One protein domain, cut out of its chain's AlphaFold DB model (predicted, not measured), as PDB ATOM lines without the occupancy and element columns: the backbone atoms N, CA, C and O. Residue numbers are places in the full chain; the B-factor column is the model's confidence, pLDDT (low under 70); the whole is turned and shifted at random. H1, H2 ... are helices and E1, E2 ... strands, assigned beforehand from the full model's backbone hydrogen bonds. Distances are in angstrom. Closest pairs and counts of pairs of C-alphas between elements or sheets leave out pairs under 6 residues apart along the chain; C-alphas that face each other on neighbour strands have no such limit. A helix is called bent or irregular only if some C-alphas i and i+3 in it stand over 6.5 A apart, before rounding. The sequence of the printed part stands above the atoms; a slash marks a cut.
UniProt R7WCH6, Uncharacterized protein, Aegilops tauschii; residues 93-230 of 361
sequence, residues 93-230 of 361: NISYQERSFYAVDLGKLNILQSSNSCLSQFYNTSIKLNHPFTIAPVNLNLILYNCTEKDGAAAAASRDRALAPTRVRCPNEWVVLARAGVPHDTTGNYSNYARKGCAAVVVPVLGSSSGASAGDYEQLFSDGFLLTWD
ATOM      1  N   ASN A  93     -49.017  16.912 -44.610       95.81
ATOM      2  CA  ASN A  93     -50.130  17.434 -45.404       95.81
ATOM      3  C   ASN A  93     -51.329  16.485 -45.281       95.81
ATOM      4  O   ASN A  93     -51.159  15.317 -44.941       95.81
ATOM      5  N   ILE A  94     -52.527  16.980 -45.599       96.88
ATOM      6  CA  ILE A  94     -53.779  16.216 -45.555       96.88
ATOM      7  C   ILE A  94     -54.520  16.409 -46.882       96.88
ATOM      8  O   ILE A  94     -54.659  17.534 -47.361       96.88
ATOM      9  N   SER A  95     -55.007  15.314 -47.459       96.81
ATOM     10  CA  SER A  95     -55.915  15.268 -48.603       96.81
ATOM     11  C   SER A  95     -57.279  14.759 -48.141       96.81
ATOM     12  O   SER A  95     -57.518  13.556 -48.032       96.81
ATOM     13  N   TYR A  96     -58.197  15.684 -47.855       94.62
ATOM     14  CA  TYR A  96     -59.545  15.340 -47.385       94.62
ATOM     15  C   TYR A  96     -60.366  14.598 -48.445       94.62
ATOM     16  O   TYR A  96     -61.114  13.683 -48.114       94.62
ATOM     17  N   GLN A  97     -60.182  14.943 -49.725       94.69
ATOM     18  CA  GLN A  97     -60.875  14.289 -50.836       94.69
ATOM     19  C   GLN A  97     -60.469  12.816 -50.978       94.69
ATOM     20  O   GLN A  97     -61.319  11.959 -51.205       94.69
ATOM     21  N   GLU A  98     -59.177  12.519 -50.835       95.38
ATOM     22  CA  GLU A  98     -58.656  11.151 -50.939       95.38
ATOM     23  C   GLU A  98     -58.726  10.387 -49.613       95.38
ATOM     24  O   GLU A  98     -58.477   9.183 -49.585       95.38
ATOM     25  N   ARG A  99     -59.066  11.079 -48.518       96.12
ATOM     26  CA  ARG A  99     -58.960  10.586 -47.141       96.12
ATOM     27  C   ARG A  99     -57.577  10.007 -46.851       96.12
ATOM     28  O   ARG A  99     -57.440   8.890 -46.347       96.12
ATOM     29  N   SER A 100     -56.549  10.769 -47.217       96.62
ATOM     30  CA  SER A 100     -55.147  10.390 -47.071       96.62
ATOM     31  C   SER A 100     -54.294  11.536 -46.521       96.62
ATOM     32  O   SER A 100     -54.624  12.709 -46.680       96.62
ATOM     33  N   PHE A 101     -53.213  11.227 -45.812       96.88
ATOM     34  CA  PHE A 101     -52.281  12.229 -45.289       96.88
ATOM     35  C   PHE A 101     -50.883  11.642 -45.154       96.88
ATOM     36  O   PHE A 101     -50.726  10.447 -44.907       96.88
ATOM     37  N   TYR A 102     -49.859  12.478 -45.300       96.56
ATOM     38  CA  TYR A 102     -48.486  12.045 -45.073       96.56
ATOM     39  C   TYR A 102     -48.078  12.356 -43.645       96.56
ATOM     40  O   TYR A 102     -48.381  13.430 -43.113       96.56
ATOM     41  N   ALA A 103     -47.362  11.423 -43.026       95.88
ATOM     42  CA  ALA A 103     -46.934  11.569 -41.651       95.88
ATOM     43  C   ALA A 103     -45.524  11.035 -41.397       95.88
ATOM     44  O   ALA A 103     -45.023  10.163 -42.103       95.88
ATOM     45  N   VAL A 104     -44.902  11.554 -40.340       93.75
ATOM     46  CA  VAL A 104     -43.591  11.131 -39.842       93.75
ATOM     47  C   VAL A 104     -43.738  10.611 -38.419       93.75
ATOM     48  O   VAL A 104     -44.240  11.315 -37.540       93.75
ATOM     49  N   ASP A 105     -43.260   9.392 -38.163       91.88
ATOM     50  CA  ASP A 105     -43.181   8.823 -36.815       91.88
ATOM     51  C   ASP A 105     -42.106   9.569 -35.998       91.88
ATOM     52  O   ASP A 105     -40.907   9.300 -36.103       91.88
ATOM     53  N   LEU A 106     -42.545  10.506 -35.153       87.31
ATOM     54  CA  LEU A 106     -41.656  11.368 -34.365       87.31
ATOM     55  C   LEU A 106     -40.826  10.598 -33.331       87.31
ATOM     56  O   LEU A 106     -39.722  11.018 -32.982       87.31
ATOM     57  N   GLY A 107     -41.350   9.480 -32.827       82.06
ATOM     58  CA  GLY A 107     -40.629   8.624 -31.889       82.06
ATOM     59  C   GLY A 107     -39.440   7.959 -32.575       82.06
ATOM     60  O   GLY A 107     -38.321   8.024 -32.071       82.06
ATOM     61  N   LYS A 108     -39.669   7.385 -33.763       82.75
ATOM     62  CA  LYS A 108     -38.612   6.772 -34.579       82.75
ATOM     63  C   LYS A 108     -37.577   7.785 -35.038       82.75
ATOM     64  O   LYS A 108     -36.386   7.525 -34.886       82.75
ATOM     65  N   LEU A 109     -38.025   8.930 -35.552       85.31
ATOM     66  CA  LEU A 109     -37.130   9.977 -36.034       85.31
ATOM     67  C   LEU A 109     -36.171  10.436 -34.926       85.31
ATOM     68  O   LEU A 109     -34.966  10.498 -35.149       85.31
ATOM     69  N   ASN A 110     -36.689  10.672 -33.717       81.06
ATOM     70  CA  ASN A 110     -35.876  11.092 -32.576       81.06
ATOM     71  C   ASN A 110     -34.824  10.044 -32.184       81.06
ATOM     72  O   ASN A 110     -33.670  10.378 -31.934       81.06
ATOM     73  N   ILE A 111     -35.213   8.766 -32.154       78.56
ATOM     74  CA  ILE A 111     -34.291   7.676 -31.823       78.56
ATOM     75  C   ILE A 111     -33.152   7.608 -32.845       78.56
ATOM     76  O   ILE A 111     -31.995   7.514 -32.459       78.56
ATOM     77  N   LEU A 112     -33.464   7.710 -34.139       76.88
ATOM     78  CA  LEU A 112     -32.471   7.594 -35.211       76.88
ATOM     79  C   LEU A 112     -31.549   8.805 -35.356       76.88
ATOM     80  O   LEU A 112     -30.438   8.672 -35.865       76.88
ATOM     81  N   GLN A 113     -31.998   9.971 -34.898       78.19
ATOM     82  CA  GLN A 113     -31.178  11.176 -34.812       78.19
ATOM     83  C   GLN A 113     -30.299  11.201 -33.551       78.19
ATOM     84  O   GLN A 113     -29.337  11.968 -33.494       78.19
ATOM     85  N   SER A 114     -30.592  10.361 -32.553       76.69
ATOM     86  CA  SER A 114     -29.801  10.247 -31.329       76.69
ATOM     87  C   SER A 114     -28.663   9.239 -31.485       76.69
ATOM     88  O   SER A 114     -28.841   8.133 -31.992       76.69
ATOM     89  N   SER A 115     -27.475   9.591 -30.996       67.56
ATOM     90  CA  SER A 115     -26.318   8.688 -30.983       67.56
ATOM     91  C   SER A 115     -26.285   7.742 -29.775       67.56
ATOM     92  O   SER A 115     -25.448   6.847 -29.759       67.56
ATOM     93  N   ASN A 116     -27.141   7.940 -28.760       66.00
ATOM     94  CA  ASN A 116     -27.123   7.181 -27.498       66.00
ATOM     95  C   ASN A 116     -28.544   6.878 -26.984       66.00
ATOM     96  O   ASN A 116     -28.951   7.308 -25.905       66.00
ATOM     97  N   SER A 117     -29.341   6.175 -27.785       67.25
ATOM     98  CA  SER A 117     -30.734   5.834 -27.469       67.25
ATOM     99  C   SER A 117     -30.875   4.420 -26.883       67.25
ATOM    100  O   SER A 117     -31.767   3.667 -27.275       67.25
ATOM    101  N   CYS A 118     -29.980   4.035 -25.968       65.00
ATOM    102  CA  CYS A 118     -29.814   2.639 -25.535       65.00
ATOM    103  C   CYS A 118     -30.970   2.038 -24.744       65.00
ATOM    104  O   CYS A 118     -31.088   0.822 -24.642       65.00
ATOM    105  N   LEU A 119     -31.872   2.890 -24.266       61.88
ATOM    106  CA  LEU A 119     -33.077   2.496 -23.542       61.88
ATOM    107  C   LEU A 119     -34.349   2.612 -24.399       61.88
ATOM    108  O   LEU A 119     -35.445   2.319 -23.928       61.88
ATOM    109  N   SER A 120     -34.235   3.055 -25.653       62.72
ATOM    110  CA  SER A 120     -35.399   3.350 -26.484       62.72
ATOM    111  C   SER A 120     -35.996   2.087 -27.103       62.72
ATOM    112  O   SER A 120     -35.340   1.347 -27.834       62.72
ATOM    113  N   GLN A 121     -37.286   1.867 -26.852       57.78
ATOM    114  CA  GLN A 121     -38.029   0.750 -27.426       57.78
ATOM    115  C   GLN A 121     -38.394   1.029 -28.887       57.78
ATOM    116  O   GLN A 121     -39.046   2.020 -29.228       57.78
ATOM    117  N   PHE A 122     -38.018   0.109 -29.770       64.25
ATOM    118  CA  PHE A 122     -38.402   0.155 -31.172       64.25
ATOM    119  C   PHE A 122     -39.677  -0.677 -31.379       64.25
ATOM    120  O   PHE A 122     -39.624  -1.882 -31.582       64.25
ATOM    121  N   TYR A 123     -40.844  -0.037 -31.331       70.44
ATOM    122  CA  TYR A 123     -42.106  -0.676 -31.731       70.44
ATOM    123  C   TYR A 123     -42.311  -0.626 -33.242       70.44
ATOM    124  O   TYR A 123     -41.842   0.316 -33.881       70.44
ATOM    125  N   ASN A 124     -43.068  -1.556 -33.818       76.44
ATOM    126  CA  ASN A 124     -43.565  -1.348 -35.179       76.44
ATOM    127  C   ASN A 124     -44.424  -0.083 -35.211       76.44
ATOM    128  O   ASN A 124     -45.251   0.133 -34.323       76.44
ATOM    129  N   THR A 125     -44.236   0.751 -36.231       83.19
ATOM    130  CA  THR A 125     -44.982   2.010 -36.352       83.19
ATOM    131  C   THR A 125     -46.494   1.774 -36.438       83.19
ATOM    132  O   THR A 125     -47.260   2.572 -35.905       83.19
ATOM    133  N   SER A 126     -46.928   0.642 -37.002       77.06
ATOM    134  CA  SER A 126     -48.342   0.249 -37.060       77.06
ATOM    135  C   SER A 126     -49.017   0.157 -35.687       77.06
ATOM    136  O   SER A 126     -50.184   0.500 -35.564       77.06
ATOM    137  N   ILE A 127     -48.289  -0.231 -34.635       73.50
ATOM    138  CA  ILE A 127     -48.835  -0.384 -33.272       73.50
ATOM    139  C   ILE A 127     -49.175   0.979 -32.650       73.50
ATOM    140  O   ILE A 127     -49.983   1.072 -31.732       73.50
ATOM    141  N   LYS A 128     -48.558   2.053 -33.148       78.12
ATOM    142  CA  LYS A 128     -48.819   3.413 -32.681       78.12
ATOM    143  C   LYS A 128     -50.042   4.056 -33.340       78.12
ATOM    144  O   LYS A 128     -50.435   5.128 -32.892       78.12
ATOM    145  N   LEU A 129     -50.599   3.483 -34.406       79.19
ATOM    146  CA  LEU A 129     -51.728   4.069 -35.131       79.19
ATOM    147  C   LEU A 129     -53.057   3.674 -34.481       79.19
ATOM    148  O   LEU A 129     -53.235   2.520 -34.095       79.19
ATOM    149  N   ASN A 130     -53.986   4.627 -34.382       72.31
ATOM    150  CA  ASN A 130     -55.365   4.347 -33.975       72.31
ATOM    151  C   ASN A 130     -56.150   3.690 -35.123       72.31
ATOM    152  O   ASN A 130     -55.833   3.891 -36.296       72.31
ATOM    153  N   HIS A 131     -57.216   2.963 -34.777       71.62
ATOM    154  CA  HIS A 131     -58.023   2.150 -35.695       71.62
ATOM    155  C   HIS A 131     -58.601   2.867 -36.934       71.62
ATOM    156  O   HIS A 131     -58.718   2.197 -37.959       71.62
ATOM    157  N   PRO A 132     -58.960   4.172 -36.942       81.25
ATOM    158  CA  PRO A 132     -59.423   4.780 -38.187       81.25
ATOM    159  C   PRO A 132     -58.302   4.954 -39.214       81.25
ATOM    160  O   PRO A 132     -58.612   5.220 -40.366       81.25
ATOM    161  N   PHE A 133     -57.026   4.806 -38.838       87.25
ATOM    162  CA  PHE A 133     -55.884   5.047 -39.713       87.25
ATOM    163  C   PHE A 133     -55.229   3.754 -40.185       87.25
ATOM    164  O   PHE A 133     -54.912   2.864 -39.400       87.25
ATOM    165  N   THR A 134     -54.935   3.691 -41.479       86.25
ATOM    166  CA  THR A 134     -54.268   2.551 -42.115       86.25
ATOM    167  C   THR A 134     -53.055   3.022 -42.909       86.25
ATOM    168  O   THR A 134     -53.085   4.069 -43.550       86.25
ATOM    169  N   ILE A 135     -51.971   2.244 -42.886       88.31
ATOM    170  CA  ILE A 135     -50.800   2.478 -43.742       88.31
ATOM    171  C   ILE A 135     -51.174   2.110 -45.176       88.31
ATOM    172  O   ILE A 135     -51.551   0.973 -45.456       88.31
ATOM    173  N   ALA A 136     -51.058   3.068 -46.093       88.94
ATOM    174  CA  ALA A 136     -51.414   2.839 -47.485       88.94
ATOM    175  C   ALA A 136     -50.504   1.762 -48.120       88.94
ATOM    176  O   ALA A 136     -49.292   1.763 -47.878       88.94
ATOM    177  N   PRO A 137     -51.032   0.882 -48.990       84.69
ATOM    178  CA  PRO A 137     -50.258  -0.205 -49.601       84.69
ATOM    179  C   PRO A 137     -49.180   0.282 -50.581       84.69
ATOM    180  O   PRO A 137     -48.297  -0.483 -50.951       84.69
ATOM    181  N   VAL A 138     -49.236   1.552 -51.000       86.62
ATOM    182  CA  VAL A 138     -48.208   2.196 -51.838       86.62
ATOM    183  C   VAL A 138     -46.889   2.429 -51.090       86.62
ATOM    184  O   VAL A 138     -45.857   2.679 -51.711       86.62
ATOM    185  N   ASN A 139     -46.901   2.357 -49.757       90.44
ATOM    186  CA  ASN A 139     -45.685   2.493 -48.972       90.44
ATOM    187  C   ASN A 139     -44.760   1.283 -49.149       90.44
ATOM    188  O   ASN A 139     -45.175   0.166 -49.462       90.44
ATOM    189  N   LEU A 140     -43.483   1.514 -48.880       88.56
ATOM    190  CA  LEU A 140     -42.507   0.469 -48.622       88.56
ATOM    191  C   LEU A 140     -42.258   0.373 -47.118       88.56
ATOM    192  O   LEU A 140     -42.628   1.238 -46.330       88.56
ATOM    193  N   ASN A 141     -41.584  -0.693 -46.729       86.56
ATOM    194  CA  ASN A 141     -41.102  -0.917 -45.388       86.56
ATOM    195  C   ASN A 141     -39.586  -0.744 -45.352       86.56
ATOM    196  O   ASN A 141     -38.833  -1.402 -46.082       86.56
ATOM    197  N   LEU A 142     -39.153   0.103 -44.431       88.88
ATOM    198  CA  LEU A 142     -37.815   0.084 -43.885       88.88
ATOM    199  C   LEU A 142     -37.810  -0.833 -42.660       88.88
ATOM    200  O   LEU A 142     -38.626  -0.688 -41.749       88.88
ATOM    201  N   ILE A 143     -36.880  -1.780 -42.623       86.94
ATOM    202  CA  ILE A 143     -36.698  -2.681 -41.489       86.94
ATOM    203  C   ILE A 143     -35.458  -2.253 -40.724       86.94
ATOM    204  O   ILE A 143     -34.360  -2.229 -41.278       86.94
ATOM    205  N   LEU A 144     -35.646  -1.940 -39.449       86.81
ATOM    206  CA  LEU A 144     -34.577  -1.651 -38.507       86.81
ATOM    207  C   LEU A 144     -34.266  -2.909 -37.701       86.81
ATOM    208  O   LEU A 144     -35.145  -3.473 -37.053       86.81
ATOM    209  N   TYR A 145     -33.011  -3.336 -37.733       85.94
ATOM    210  CA  TYR A 145     -32.500  -4.467 -36.975       85.94
ATOM    211  C   TYR A 145     -31.685  -3.971 -35.798       85.94
ATOM    212  O   TYR A 145     -30.596  -3.447 -36.001       85.94
ATOM    213  N   ASN A 146     -32.185  -4.177 -34.586       85.12
ATOM    214  CA  ASN A 146     -31.423  -4.002 -33.361       85.12
ATOM    215  C   ASN A 146     -30.674  -5.311 -33.058       85.12
ATOM    216  O   ASN A 146     -31.276  -6.276 -32.584       85.12
ATOM    217  N   CYS A 147     -29.388  -5.361 -33.404       87.00
ATOM    218  CA  CYS A 147     -28.542  -6.549 -33.314       87.00
ATOM    219  C   CYS A 147     -27.594  -6.481 -32.119       87.00
ATOM    220  O   CYS A 147     -26.820  -5.532 -32.013       87.00
ATOM    221  N   THR A 148     -27.571  -7.525 -31.284       86.00
ATOM    222  CA  THR A 148     -26.644  -7.593 -30.146       86.00
ATOM    223  C   THR A 148     -25.195  -7.819 -30.581       86.00
ATOM    224  O   THR A 148     -24.910  -8.590 -31.506       86.00
ATOM    225  N   GLU A 149     -24.260  -7.170 -29.888       86.06
ATOM    226  CA  GLU A 149     -22.823  -7.401 -30.070       86.06
ATOM    227  C   GLU A 149     -22.339  -8.667 -29.345       86.06
ATOM    228  O   GLU A 149     -21.448  -9.352 -29.848       86.06
ATOM    229  N   LYS A 150     -22.973  -9.027 -28.220       82.81
ATOM    230  CA  LYS A 150     -22.530 -10.086 -27.294       82.81
ATOM    231  C   LYS A 150     -22.349 -11.458 -27.951       82.81
ATOM    232  O   LYS A 150     -21.396 -12.165 -27.641       82.81
ATOM    233  N   ASP A 151     -23.223 -11.795 -28.897       83.62
ATOM    234  CA  ASP A 151     -23.243 -13.103 -29.566       83.62
ATOM    235  C   ASP A 151     -22.705 -13.045 -31.011       83.62
ATOM    236  O   ASP A 151     -22.905 -13.969 -31.802       83.62
ATOM    237  N   GLY A 152     -22.062 -11.937 -31.404       87.75
ATOM    238  CA  GLY A 152     -21.536 -11.731 -32.759       87.75
ATOM    239  C   GLY A 152     -22.600 -11.471 -33.837       87.75
ATOM    240  O   GLY A 152     -22.259 -11.368 -35.020       87.75
ATOM    241  N   ALA A 153     -23.876 -11.329 -33.458       90.44
ATOM    242  CA  ALA A 153     -24.983 -11.074 -34.382       90.44
ATOM    243  C   ALA A 153     -24.810  -9.745 -35.136       90.44
ATOM    244  O   ALA A 153     -24.947  -9.711 -36.361       90.44
ATOM    245  N   ALA A 154     -24.403  -8.681 -34.438       90.38
ATOM    246  CA  ALA A 154     -24.059  -7.390 -35.035       90.38
ATOM    247  C   ALA A 154     -22.960  -7.503 -36.108       90.38
ATOM    248  O   ALA A 154     -23.080  -6.932 -37.195       90.38
ATOM    249  N   ALA A 155     -21.914  -8.293 -35.841       90.19
ATOM    250  CA  ALA A 155     -20.811  -8.505 -36.776       90.19
ATOM    251  C   ALA A 155     -21.247  -9.314 -38.007       90.19
ATOM    252  O   ALA A 155     -20.809  -9.029 -39.119       90.19
ATOM    253  N   ALA A 156     -22.116 -10.313 -37.829       91.38
ATOM    254  CA  ALA A 156     -22.673 -11.082 -38.938       91.38
ATOM    255  C   ALA A 156     -23.593 -10.223 -39.817       91.38
ATOM    256  O   ALA A 156     -23.462 -10.244 -41.041       91.38
ATOM    257  N   ALA A 157     -24.481  -9.438 -39.202       90.50
ATOM    258  CA  ALA A 157     -25.412  -8.574 -39.914       90.50
ATOM    259  C   ALA A 157     -24.688  -7.445 -40.670       90.50
ATOM    260  O   ALA A 157     -25.011  -7.182 -41.821       90.50
ATOM    261  N   SER A 158     -23.634  -6.865 -40.093       88.44
ATOM    262  CA  SER A 158     -22.833  -5.816 -40.750       88.44
ATOM    263  C   SER A 158     -22.099  -6.272 -42.022       88.44
ATOM    264  O   SER A 158     -21.639  -5.434 -42.791       88.44
ATOM    265  N   ARG A 159     -21.957  -7.584 -42.266       90.69
ATOM    266  CA  ARG A 159     -21.368  -8.116 -43.514       90.69
ATOM    267  C   ARG A 159     -22.381  -8.231 -44.654       90.69
ATOM    268  O   ARG A 159     -21.984  -8.452 -45.798       90.69
ATOM    269  N   ASP A 160     -23.670  -8.124 -44.351       89.88
ATOM    270  CA  ASP A 160     -24.740  -8.199 -45.335       89.88
ATOM    271  C   ASP A 160     -24.834  -6.875 -46.101       89.88
ATOM    272  O   ASP A 160     -25.192  -5.842 -45.544       89.88
ATOM    273  N   ARG A 161     -24.531  -6.909 -47.403       87.94
ATOM    274  CA  ARG A 161     -24.542  -5.716 -48.267       87.94
ATOM    275  C   ARG A 161     -25.934  -5.109 -48.452       87.94
ATOM    276  O   ARG A 161     -26.028  -3.974 -48.901       87.94
ATOM    277  N   ALA A 162     -27.000  -5.850 -48.144       87.31
ATOM    278  CA  ALA A 162     -28.364  -5.330 -48.178       87.31
ATOM    279  C   ALA A 162     -28.716  -4.502 -46.929       87.31
ATOM    280  O   ALA A 162     -29.793  -3.901 -46.890       87.31
ATOM    281  N   LEU A 163     -27.850  -4.497 -45.908       91.56
ATOM    282  CA  LEU A 163     -28.030  -3.742 -44.677       91.56
ATOM    283  C   LEU A 163     -27.118  -2.514 -44.659       91.56
ATOM    284  O   LEU A 163     -25.921  -2.607 -44.924       91.56
ATOM    285  N   ALA A 164     -27.682  -1.364 -44.303       91.81
ATOM    286  CA  ALA A 164     -26.936  -0.131 -44.096       91.81
ATOM    287  C   ALA A 164     -26.779   0.159 -42.596       91.81
ATOM    288  O   ALA A 164     -27.745   0.014 -41.843       91.81
ATOM    289  N   PRO A 165     -25.594   0.581 -42.130       89.94
ATOM    290  CA  PRO A 165     -25.421   1.012 -40.750       89.94
ATOM    291  C   PRO A 165     -26.135   2.340 -40.492       89.94
ATOM    292  O   PRO A 165     -26.085   3.249 -41.318       89.94
ATOM    293  N   THR A 166     -26.758   2.470 -39.319       88.44
ATOM    294  CA  THR A 166     -27.332   3.744 -38.860       88.44
ATOM    295  C   THR A 166     -26.386   4.469 -37.895       88.44
ATOM    296  O   THR A 166     -25.334   3.953 -37.493       88.44
ATOM    297  N   ARG A 167     -26.754   5.690 -37.492       85.44
ATOM    298  CA  ARG A 167     -26.057   6.425 -36.423       85.44
ATOM    299  C   ARG A 167     -26.316   5.871 -35.021       85.44
ATOM    300  O   ARG A 167     -25.546   6.192 -34.119       85.44
ATOM    301  N   VAL A 168     -27.341   5.039 -34.838       83.25
ATOM    302  CA  VAL A 168     -27.737   4.539 -33.519       83.25
ATOM    303  C   VAL A 168     -26.879   3.353 -33.106       83.25
ATOM    304  O   VAL A 168     -26.856   2.311 -33.772       83.25
ATOM    305  N   ARG A 169     -26.169   3.514 -31.988       82.69
ATOM    306  CA  ARG A 169     -25.234   2.522 -31.457       82.69
ATOM    307  C   ARG A 169     -25.266   2.553 -29.938       82.69
ATOM    308  O   ARG A 169     -25.294   3.630 -29.351       82.69
ATOM    309  N   CYS A 170     -25.180   1.379 -29.334       79.50
ATOM    310  CA  CYS A 170     -25.029   1.197 -27.901       79.50
ATOM    311  C   CYS A 170     -23.748   0.415 -27.657       79.50
ATOM    312  O   CYS A 170     -23.724  -0.792 -27.913       79.50
ATOM    313  N   PRO A 171     -22.661   1.106 -27.262       78.56
ATOM    314  CA  PRO A 171     -21.346   0.491 -27.152       78.56
ATOM    315  C   PRO A 171     -21.381  -0.774 -26.293       78.56
ATOM    316  O   PRO A 171     -21.818  -0.719 -25.147       78.56
ATOM    317  N   ASN A 172     -20.883  -1.891 -26.829       76.19
ATOM    318  CA  ASN A 172     -20.840  -3.201 -26.172       76.19
ATOM    319  C   ASN A 172     -22.210  -3.846 -25.890       76.19
ATOM    320  O   ASN A 172     -22.269  -4.880 -25.222       76.19
ATOM    321  N   GLU A 173     -23.306  -3.278 -26.396       81.44
ATOM    322  CA  GLU A 173     -24.652  -3.829 -26.229       81.44
ATOM    323  C   GLU A 173     -25.243  -4.244 -27.576       81.44
ATOM    324  O   GLU A 173     -25.471  -5.438 -27.822       81.44
ATOM    325  N   TRP A 174     -25.484  -3.270 -28.457       84.94
ATOM    326  CA  TRP A 174     -26.161  -3.485 -29.730       84.94
ATOM    327  C   TRP A 174     -25.980  -2.338 -30.735       84.94
ATOM    328  O   TRP A 174     -25.651  -1.203 -30.390       84.94
ATOM    329  N   VAL A 175     -26.247  -2.633 -32.008       87.56
ATOM    330  CA  VAL A 175     -26.237  -1.670 -33.123       87.56
ATOM    331  C   VAL A 175     -27.534  -1.748 -33.918       87.56
ATOM    332  O   VAL A 175     -28.148  -2.814 -33.992       87.56
ATOM    333  N   VAL A 176     -27.928  -0.639 -34.553       88.56
ATOM    334  CA  VAL A 176     -29.079  -0.627 -35.467       88.56
ATOM    335  C   VAL A 176     -28.636  -0.572 -36.923       88.56
ATOM    336  O   VAL A 176     -27.900   0.328 -37.340       88.56
ATOM    337  N   LEU A 177     -29.132  -1.529 -37.704       90.69
ATOM    338  CA  LEU A 177     -28.930  -1.630 -39.147       90.69
ATOM    339  C   LEU A 177     -30.269  -1.470 -39.871       90.69
ATOM    340  O   LEU A 177     -31.288  -1.965 -39.401       90.69
ATOM    341  N   ALA A 178     -30.273  -0.821 -41.027       91.25
ATOM    342  CA  ALA A 178     -31.462  -0.583 -41.832       91.25
ATOM    343  C   ALA A 178     -31.479  -1.465 -43.087       91.25
ATOM    344  O   ALA A 178     -30.443  -1.714 -43.697       91.25
ATOM    345  N   ARG A 179     -32.669  -1.894 -43.512       90.06
ATOM    346  CA  ARG A 179     -32.936  -2.518 -44.815       90.06
ATOM    347  C   ARG A 179     -34.123  -1.828 -45.459       90.06
ATOM    348  O   ARG A 179     -35.183  -1.783 -44.846       90.06
ATOM    349  N   ALA A 180     -33.974  -1.352 -46.687       87.94
ATOM    350  CA  ALA A 180     -35.051  -0.711 -47.436       87.94
ATOM    351  C   ALA A 180     -35.568  -1.606 -48.571       87.94
ATOM    352  O   ALA A 180     -34.989  -2.656 -48.867       87.94
ATOM    353  N   GLY A 181     -36.662  -1.174 -49.201       75.25
ATOM    354  CA  GLY A 181     -37.172  -1.783 -50.431       75.25
ATOM    355  C   GLY A 181     -38.082  -2.994 -50.230       75.25
ATOM    356  O   GLY A 181     -38.335  -3.726 -51.182       75.25
ATOM    357  N   VAL A 182     -38.572  -3.234 -49.013       78.31
ATOM    358  CA  VAL A 182     -39.537  -4.307 -48.750       78.31
ATOM    359  C   VAL A 182     -40.945  -3.783 -49.042       78.31
ATOM    360  O   VAL A 182     -41.297  -2.749 -48.485       78.31
ATOM    361  N   PRO A 183     -41.769  -4.439 -49.876       80.12
ATOM    362  CA  PRO A 183     -43.160  -4.027 -50.061       80.12
ATOM    363  C   PRO A 183     -43.922  -3.971 -48.732       80.12
ATOM    364  O   PRO A 183     -43.688  -4.809 -47.852       80.12
ATOM    365  N   HIS A 184     -44.822  -2.997 -48.575       77.56
ATOM    366  CA  HIS A 184     -45.701  -2.978 -47.414       77.56
ATOM    367  C   HIS A 184     -46.663  -4.171 -47.448       77.56
ATOM    368  O   HIS A 184     -47.392  -4.362 -48.420       77.56
ATOM    369  N   ASP A 185     -46.647  -4.979 -46.389       67.88
ATOM    370  CA  ASP A 185     -47.552  -6.111 -46.217       67.88
ATOM    371  C   ASP A 185     -48.585  -5.768 -45.142       67.88
ATOM    372  O   ASP A 185     -48.268  -5.655 -43.951       67.88
ATOM    373  N   THR A 186     -49.833  -5.611 -45.581       61.44
ATOM    374  CA  THR A 186     -50.978  -5.297 -44.721       61.44
ATOM    375  C   THR A 186     -51.338  -6.443 -43.774       61.44
ATOM    376  O   THR A 186     -52.080  -6.230 -42.819       61.44
ATOM    377  N   THR A 187     -50.807  -7.653 -43.989       57.44
ATOM    378  CA  THR A 187     -51.009  -8.804 -43.095       57.44
ATOM    379  C   THR A 187     -50.079  -8.813 -41.884       57.44
ATOM    380  O   THR A 187     -50.274  -9.635 -40.990       57.44
ATOM    381  N   GLY A 188     -49.064  -7.941 -41.852       57.38
ATOM    382  CA  GLY A 188     -48.143  -7.837 -40.720       57.38
ATOM    383  C   GLY A 188     -47.116  -8.975 -40.615       57.38
ATOM    384  O   GLY A 188     -46.383  -9.055 -39.623       57.38
ATOM    385  N   ASN A 189     -47.022  -9.872 -41.606       55.31
ATOM    386  CA  ASN A 189     -46.161 -11.051 -41.519       55.31
ATOM    387  C   ASN A 189     -44.693 -10.754 -41.870       55.31
ATOM    388  O   ASN A 189     -44.191 -11.062 -42.950       55.31
ATOM    389  N   TYR A 190     -43.966 -10.219 -40.893       62.66
ATOM    390  CA  TYR A 190     -42.545  -9.883 -41.032       62.66
ATOM    391  C   TYR A 190     -41.596 -10.935 -40.444       62.66
ATOM    392  O   TYR A 190     -40.400 -10.686 -40.297       62.66
ATOM    393  N   SER A 191     -42.100 -12.134 -40.138       62.62
ATOM    394  CA  SER A 191     -41.319 -13.224 -39.532       62.62
ATOM    395  C   SER A 191     -40.114 -13.654 -40.380       62.62
ATOM    396  O   SER A 191     -39.056 -13.956 -39.833       62.62
ATOM    397  N   ASN A 192     -40.221 -13.574 -41.710       65.94
ATOM    398  CA  ASN A 192     -39.133 -13.874 -42.652       65.94
ATOM    399  C   ASN A 192     -37.942 -12.909 -42.554       65.94
ATOM    400  O   ASN A 192     -36.861 -13.195 -43.068       65.94
ATOM    401  N   TYR A 193     -38.132 -11.759 -41.912       72.44
ATOM    402  CA  TYR A 193     -37.066 -10.805 -41.645       72.44
ATOM    403  C   TYR A 193     -36.372 -11.070 -40.312       72.44
ATOM    404  O   TYR A 193     -35.304 -10.517 -40.083       72.44
ATOM    405  N   ALA A 194     -36.912 -11.935 -39.450       71.94
ATOM    406  CA  ALA A 194     -36.287 -12.261 -38.177       71.94
ATOM    407  C   ALA A 194     -34.867 -12.814 -38.381       71.94
ATOM    408  O   ALA A 194     -34.622 -13.695 -39.207       71.94
ATOM    409  N   ARG A 195     -33.913 -12.297 -37.603       79.25
ATOM    410  CA  ARG A 195     -32.513 -12.732 -37.623       79.25
ATOM    411  C   ARG A 195     -32.087 -13.144 -36.225       79.25
ATOM    412  O   ARG A 195     -32.470 -12.528 -35.233       79.25
ATOM    413  N   LYS A 196     -31.269 -14.193 -36.137       81.50
ATOM    414  CA  LYS A 196     -30.745 -14.666 -34.853       81.50
ATOM    415  C   LYS A 196     -29.923 -13.553 -34.193       81.50
ATOM    416  O   LYS A 196     -28.970 -13.066 -34.791       81.50
ATOM    417  N   GLY A 197     -30.304 -13.171 -32.974       79.12
ATOM    418  CA  GLY A 197     -29.643 -12.106 -32.216       79.12
ATOM    419  C   GLY A 197     -29.948 -10.683 -32.700       79.12
ATOM    420  O   GLY A 197     -29.282  -9.754 -32.250       79.12
ATOM    421  N   CYS A 198     -30.937 -10.496 -33.585       83.06
ATOM    422  CA  CYS A 198     -31.421  -9.172 -33.969       83.06
ATOM    423  C   CYS A 198     -32.944  -9.069 -33.843       83.06
ATOM    424  O   CYS A 198     -33.678  -9.815 -34.494       83.06
ATOM    425  N   ALA A 199     -33.422  -8.099 -33.068       79.12
ATOM    426  CA  ALA A 199     -34.827  -7.713 -33.083       79.12
ATOM    427  C   ALA A 199     -35.112  -6.881 -34.343       79.12
ATOM    428  O   ALA A 199     -34.329  -5.996 -34.682       79.12
ATOM    429  N   ALA A 200     -36.209  -7.171 -35.042       80.12
ATOM    430  CA  ALA A 200     -36.588  -6.493 -36.279       80.12
ATOM    431  C   ALA A 200     -37.821  -5.619 -36.055       80.12
ATOM    432  O   ALA A 200     -38.783  -6.053 -35.423       80.12
ATOM    433  N   VAL A 201     -37.787  -4.402 -36.589       81.12
ATOM    434  CA  VAL A 201     -38.847  -3.409 -36.422       81.12
ATOM    435  C   VAL A 201     -39.178  -2.782 -37.756       81.12
ATOM    436  O   VAL A 201     -38.287  -2.372 -38.497       81.12
ATOM    437  N   VAL A 202     -40.470  -2.710 -38.049       80.94
ATOM    438  CA  VAL A 202     -40.980  -2.242 -39.333       80.94
ATOM    439  C   VAL A 202     -41.417  -0.795 -39.229       80.94
ATOM    440  O   VAL A 202     -42.204  -0.422 -38.351       80.94
ATOM    441  N   VAL A 203     -40.906   0.004 -40.157       87.75
ATOM    442  CA  VAL A 203     -41.264   1.403 -40.324       87.75
ATOM    443  C   VAL A 203     -41.742   1.619 -41.760       87.75
ATOM    444  O   VAL A 203     -40.983   1.344 -42.691       87.75
ATOM    445  N   PRO A 204     -42.972   2.108 -41.962       89.88
ATOM    446  CA  PRO A 204     -43.429   2.514 -43.277       89.88
ATOM    447  C   PRO A 204     -42.658   3.750 -43.747       89.88
ATOM    448  O   PRO A 204     -42.392   4.669 -42.973       89.88
ATOM    449  N   VAL A 205     -42.317   3.761 -45.027       91.38
ATOM    450  CA  VAL A 205     -41.693   4.881 -45.738       91.38
ATOM    451  C   VAL A 205     -42.314   4.975 -47.125       91.38
ATOM    452  O   VAL A 205     -42.837   3.984 -47.644       91.38
ATOM    453  N   LEU A 206     -42.254   6.140 -47.760       88.88
ATOM    454  CA  LEU A 206     -42.736   6.260 -49.131       88.88
ATOM    455  C   LEU A 206     -41.962   5.355 -50.093       88.88
ATOM    456  O   LEU A 206     -40.732   5.269 -50.071       88.88
ATOM    457  N   GLY A 207     -42.709   4.684 -50.969       72.06
ATOM    458  CA  GLY A 207     -42.137   3.949 -52.082       72.06
ATOM    459  C   GLY A 207     -41.821   4.874 -53.246       72.06
ATOM    460  O   GLY A 207     -42.736   5.407 -53.869       72.06
ATOM    461  N   SER A 208     -40.541   5.042 -53.581       65.25
ATOM    462  CA  SER A 208     -40.171   5.559 -54.899       65.25
ATOM    463  C   SER A 208     -40.346   4.457 -55.951       65.25
ATOM    464  O   SER A 208     -40.146   3.271 -55.674       65.25
ATOM    465  N   SER A 209     -40.678   4.834 -57.188       53.31
ATOM    466  CA  SER A 209     -40.780   3.895 -58.316       53.31
ATOM    467  C   SER A 209     -39.456   3.186 -58.643       53.31
ATOM    468  O   SER A 209     -39.470   2.134 -59.277       53.31
ATOM    469  N   SER A 210     -38.318   3.728 -58.192       59.84
ATOM    470  CA  SER A 210     -36.975   3.161 -58.373       59.84
ATOM    471  C   SER A 210     -36.511   2.250 -57.225       59.84
ATOM    472  O   SER A 210     -35.401   1.725 -57.290       59.84
ATOM    473  N   GLY A 211     -37.328   2.063 -56.182       67.81
ATOM    474  CA  GLY A 211     -36.937   1.368 -54.958       67.81
ATOM    475  C   GLY A 211     -36.121   2.254 -54.007       67.81
ATOM    476  O   GLY A 211     -35.323   3.093 -54.423       67.81
ATOM    477  N   ALA A 212     -36.341   2.068 -52.704       79.31
ATOM    478  CA  ALA A 212     -35.665   2.813 -51.645       79.31
ATOM    479  C   ALA A 212     -34.332   2.151 -51.253       79.31
ATOM    480  O   ALA A 212     -34.260   0.929 -51.100       79.31
ATOM    481  N   SER A 213     -33.287   2.956 -51.048       86.12
ATOM    482  CA  SER A 213     -31.976   2.503 -50.567       86.12
ATOM    483  C   SER A 213     -31.894   2.593 -49.045       86.12
ATOM    484  O   SER A 213     -32.311   3.577 -48.441       86.12
ATOM    485  N   ALA A 214     -31.311   1.576 -48.405       85.31
ATOM    486  CA  ALA A 214     -31.153   1.556 -46.951       85.31
ATOM    487  C   ALA A 214     -30.191   2.643 -46.444       85.31
ATOM    488  O   ALA A 214     -30.322   3.087 -45.305       85.31
ATOM    489  N   GLY A 215     -29.236   3.072 -47.279       85.62
ATOM    490  CA  GLY A 215     -28.285   4.134 -46.938       85.62
ATOM    491  C   GLY A 215     -28.941   5.506 -46.781       85.62
ATOM    492  O   GLY A 215     -28.449   6.325 -46.014       85.62
ATOM    493  N   ASP A 216     -30.095   5.712 -47.419       88.19
ATOM    494  CA  ASP A 216     -30.824   6.983 -47.424       88.19
ATOM    495  C   ASP A 216     -31.905   7.032 -46.332       88.19
ATOM    496  O   ASP A 216     -32.858   7.807 -46.420       88.19
ATOM    497  N   TYR A 217     -31.781   6.195 -45.291       86.75
ATOM    498  CA  TYR A 217     -32.812   6.043 -44.261       86.75
ATOM    499  C   TYR A 217     -33.230   7.386 -43.642       86.75
ATOM    500  O   TYR A 217     -34.417   7.598 -43.432       86.75
ATOM    501  N   GLU A 218     -32.297   8.314 -43.399       86.88
ATOM    502  CA  GLU A 218     -32.599   9.627 -42.798       86.88
ATOM    503  C   GLU A 218     -33.595  10.432 -43.640       86.88
ATOM    504  O   GLU A 218     -34.536  11.022 -43.095       86.88
ATOM    505  N   GLN A 219     -33.424  10.407 -44.964       88.69
ATOM    506  CA  GLN A 219     -34.332  11.065 -45.893       88.69
ATOM    507  C   GLN A 219     -35.666  10.320 -45.958       88.69
ATOM    508  O   GLN A 219     -36.707  10.946 -45.797       88.69
ATOM    509  N   LEU A 220     -35.641   8.985 -46.067       89.81
ATOM    510  CA  LEU A 220     -36.855   8.159 -46.112       89.81
ATOM    511  C   LEU A 220     -37.762   8.365 -44.886       89.81
ATOM    512  O   LEU A 220     -38.982   8.367 -45.017       89.81
ATOM    513  N   PHE A 221     -37.188   8.570 -43.695       87.31
ATOM    514  CA  PHE A 221     -37.958   8.933 -42.501       87.31
ATOM    515  C   PHE A 221     -38.523  10.350 -42.565       87.31
ATOM    516  O   PHE A 221     -39.645  10.581 -42.119       87.31
ATOM    517  N   SER A 222     -37.730  11.296 -43.067       88.06
ATOM    518  CA  SER A 222     -38.104  12.711 -43.127       88.06
ATOM    519  C   SER A 222     -39.197  12.973 -44.166       88.06
ATOM    520  O   SER A 222     -40.059  13.819 -43.930       88.06
ATOM    521  N   ASP A 223     -39.195  12.210 -45.262       90.25
ATOM    522  CA  ASP A 223     -40.232  12.214 -46.300       90.25
ATOM    523  C   ASP A 223     -41.551  11.600 -45.801       90.25
ATOM    524  O   ASP A 223     -42.626  11.880 -46.333       90.25
ATOM    525  N   GLY A 224     -41.477  10.787 -44.744       92.62
ATOM    526  CA  GLY A 224     -42.625  10.171 -44.099       92.62
ATOM    527  C   GLY A 224     -43.221   9.013 -44.894       92.62
ATOM    528  O   GLY A 224     -42.548   8.319 -45.658       92.62
ATOM    529  N   PHE A 225     -44.504   8.765 -44.656       94.12
ATOM    530  CA  PHE A 225     -45.280   7.698 -45.283       94.12
ATOM    531  C   PHE A 225     -46.749   8.098 -45.400       94.12
ATOM    532  O   PHE A 225     -47.231   8.958 -44.660       94.12
ATOM    533  N   LEU A 226     -47.456   7.469 -46.337       95.19
ATOM    534  CA  LEU A 226     -48.858   7.758 -46.613       95.19
ATOM    535  C   LEU A 226     -49.781   6.949 -45.695       95.19
ATOM    536  O   LEU A 226     -49.737   5.718 -45.671       95.19
ATOM    537  N   LEU A 227     -50.656   7.637 -44.981       95.06
ATOM    538  CA  LEU A 227     -51.759   7.060 -44.227       95.06
ATOM    539  C   LEU A 227     -53.075   7.345 -44.945       95.06
ATOM    540  O   LEU A 227     -53.219   8.367 -45.611       95.06
ATOM    541  N   THR A 228     -54.042   6.454 -44.778       93.62
ATOM    542  CA  THR A 228     -55.442   6.662 -45.160       93.62
ATOM    543  C   THR A 228     -56.325   6.565 -43.930       93.62
ATOM    544  O   THR A 228     -55.931   5.920 -42.956       93.62
ATOM    545  N   TRP A 229     -57.512   7.173 -43.966       92.81
ATOM    546  CA  TRP A 229     -58.492   7.000 -42.900       92.81
ATOM    547  C   TRP A 229     -59.887   6.629 -43.385       92.81
ATOM    548  O   TRP A 229     -60.334   7.051 -44.455       92.81
ATOM    549  N   ASP A 230     -60.584   5.873 -42.544       84.06
ATOM    550  CA  ASP A 230     -62.010   5.621 -42.699       84.06
ATOM    551  C   ASP A 230     -62.827   6.756 -42.065       84.06
ATOM    552  O   ASP A 230     -62.414   7.320 -41.044       84.06
TER     553      ASP A 230
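AT A GLANCE: This is residues 93 to 230 of the 361 residues of an uncharacterized protein of Aegilops tauschii (UniProt R7WCH6). A strongly twisted sheet of four strands, E5 E6 E4 E7, curls round helix H4, and a smaller sheet, E1 E2 E8 E3, is partly face to face with it and reaches on to one end of the long axis, with the hairpin of E1 and E2 at the tip. H1 packs by one side of H4 near E5, its closest C-alphas to E5 being those of Leu 112 and Val 168, 5.9 A apart, and the short H3 sits on the opposite face of the larger sheet from H1, over E4, near the other end of the long axis. The printed part has 138 residues, with four named helices and eight named strands in the order E1 E2 H1 H2 E3 E4 H3 E5 E6 E7 H4 E8; both sheets are antiparallel and the class is mixed, helices and strands. It is compact, with a radius of gyration of the C-alphas of 15.0 A, but elongated, spanning 51 by 27 by 24 A.

HOW THE PARTS SIT: The larger sheet runs E5, residues 164 to 170, E6, residues 174 to 183, E4, residues 139 to 148, and E7, residues 198 to 206. Within hydrogen-bond range are N 164 and O 178 in the hairpin of E5 and E6, N 143 and O 179 between E4 and E6, and N 142 and O 203 between E4 and E7, each 2.8 A. E6 bends by 56 degrees at residue 180. The sheet curls round H4, residues 214 to 223, which is irregular, with C-alphas 215 and 218 8.1 A apart; its closest C-alphas to E6 are those of Ala 214 and Ala 180, 4.5 A. H1, residues 106 to 113, is on the same face and only just touches H4, with 3 pairs of C-alphas within 8 A, the closest Leu 109 and Phe 221 at 6.6 A, at a steep tilt of 41 degrees, opposite ways. H3, residues 153 to 157, is on the opposite face from H1, at a height over the sheet of 7.7 A. The smaller sheet runs E1, residues 93 to 95, E2, residues 100 to 105, E8, residues 225 to 229, and E3, residues 133 to 135; N 95 and O 100, 2.7 A, N 227 and O 101, 2.8 A, and N 228 and O 134, 2.8 A, are within range. The sheets form a sandwich, two sheets face to face, their strands at 46 degrees; the closest C-alphas of E7 and E8 are Val 205 and Phe 225, 4.6 A. H2, residues 125 to 128, only grazes both sheets. There are two split strand-helix-strand units, in each of which two strands that run the same way in one sheet, not neighbours, are joined through helices, and both have right-handed crossovers: E2, H1 H2, E3, with E8 between E2 and E3 in the sheet, and E4, H3, E5, with E6 between E4 and E5 in the sheet. Every O i to N i+4 pair is within range in H1 and H3, 4 of 6 in H4; H2 is too short for one.

IN THESE COORDINATES: E4 is 28.6 A long from first to last C-alpha, E6 26.5 A, E7 24.4 A, E5 16.4 A, E2 15.8 A and H4 14.0 A. E1 begins at C-alpha 93 (-50.130, 17.434, -45.404), E4 at C-alpha 139 (-45.685, 2.493, -48.972), and E8 ends at C-alpha 229 (-58.492, 7.000, -42.900).

THE WHOLE: The C-alphas farthest apart are those of Gln 97 and Asp 151, 51.2 A. The printed part has no cut. The links H1 to H2 and E6 to E7 are long. Mean pLDDT of the printed part is 82.5; residues 115 to 122, 185 to 192 and 208 to 211 are under 70.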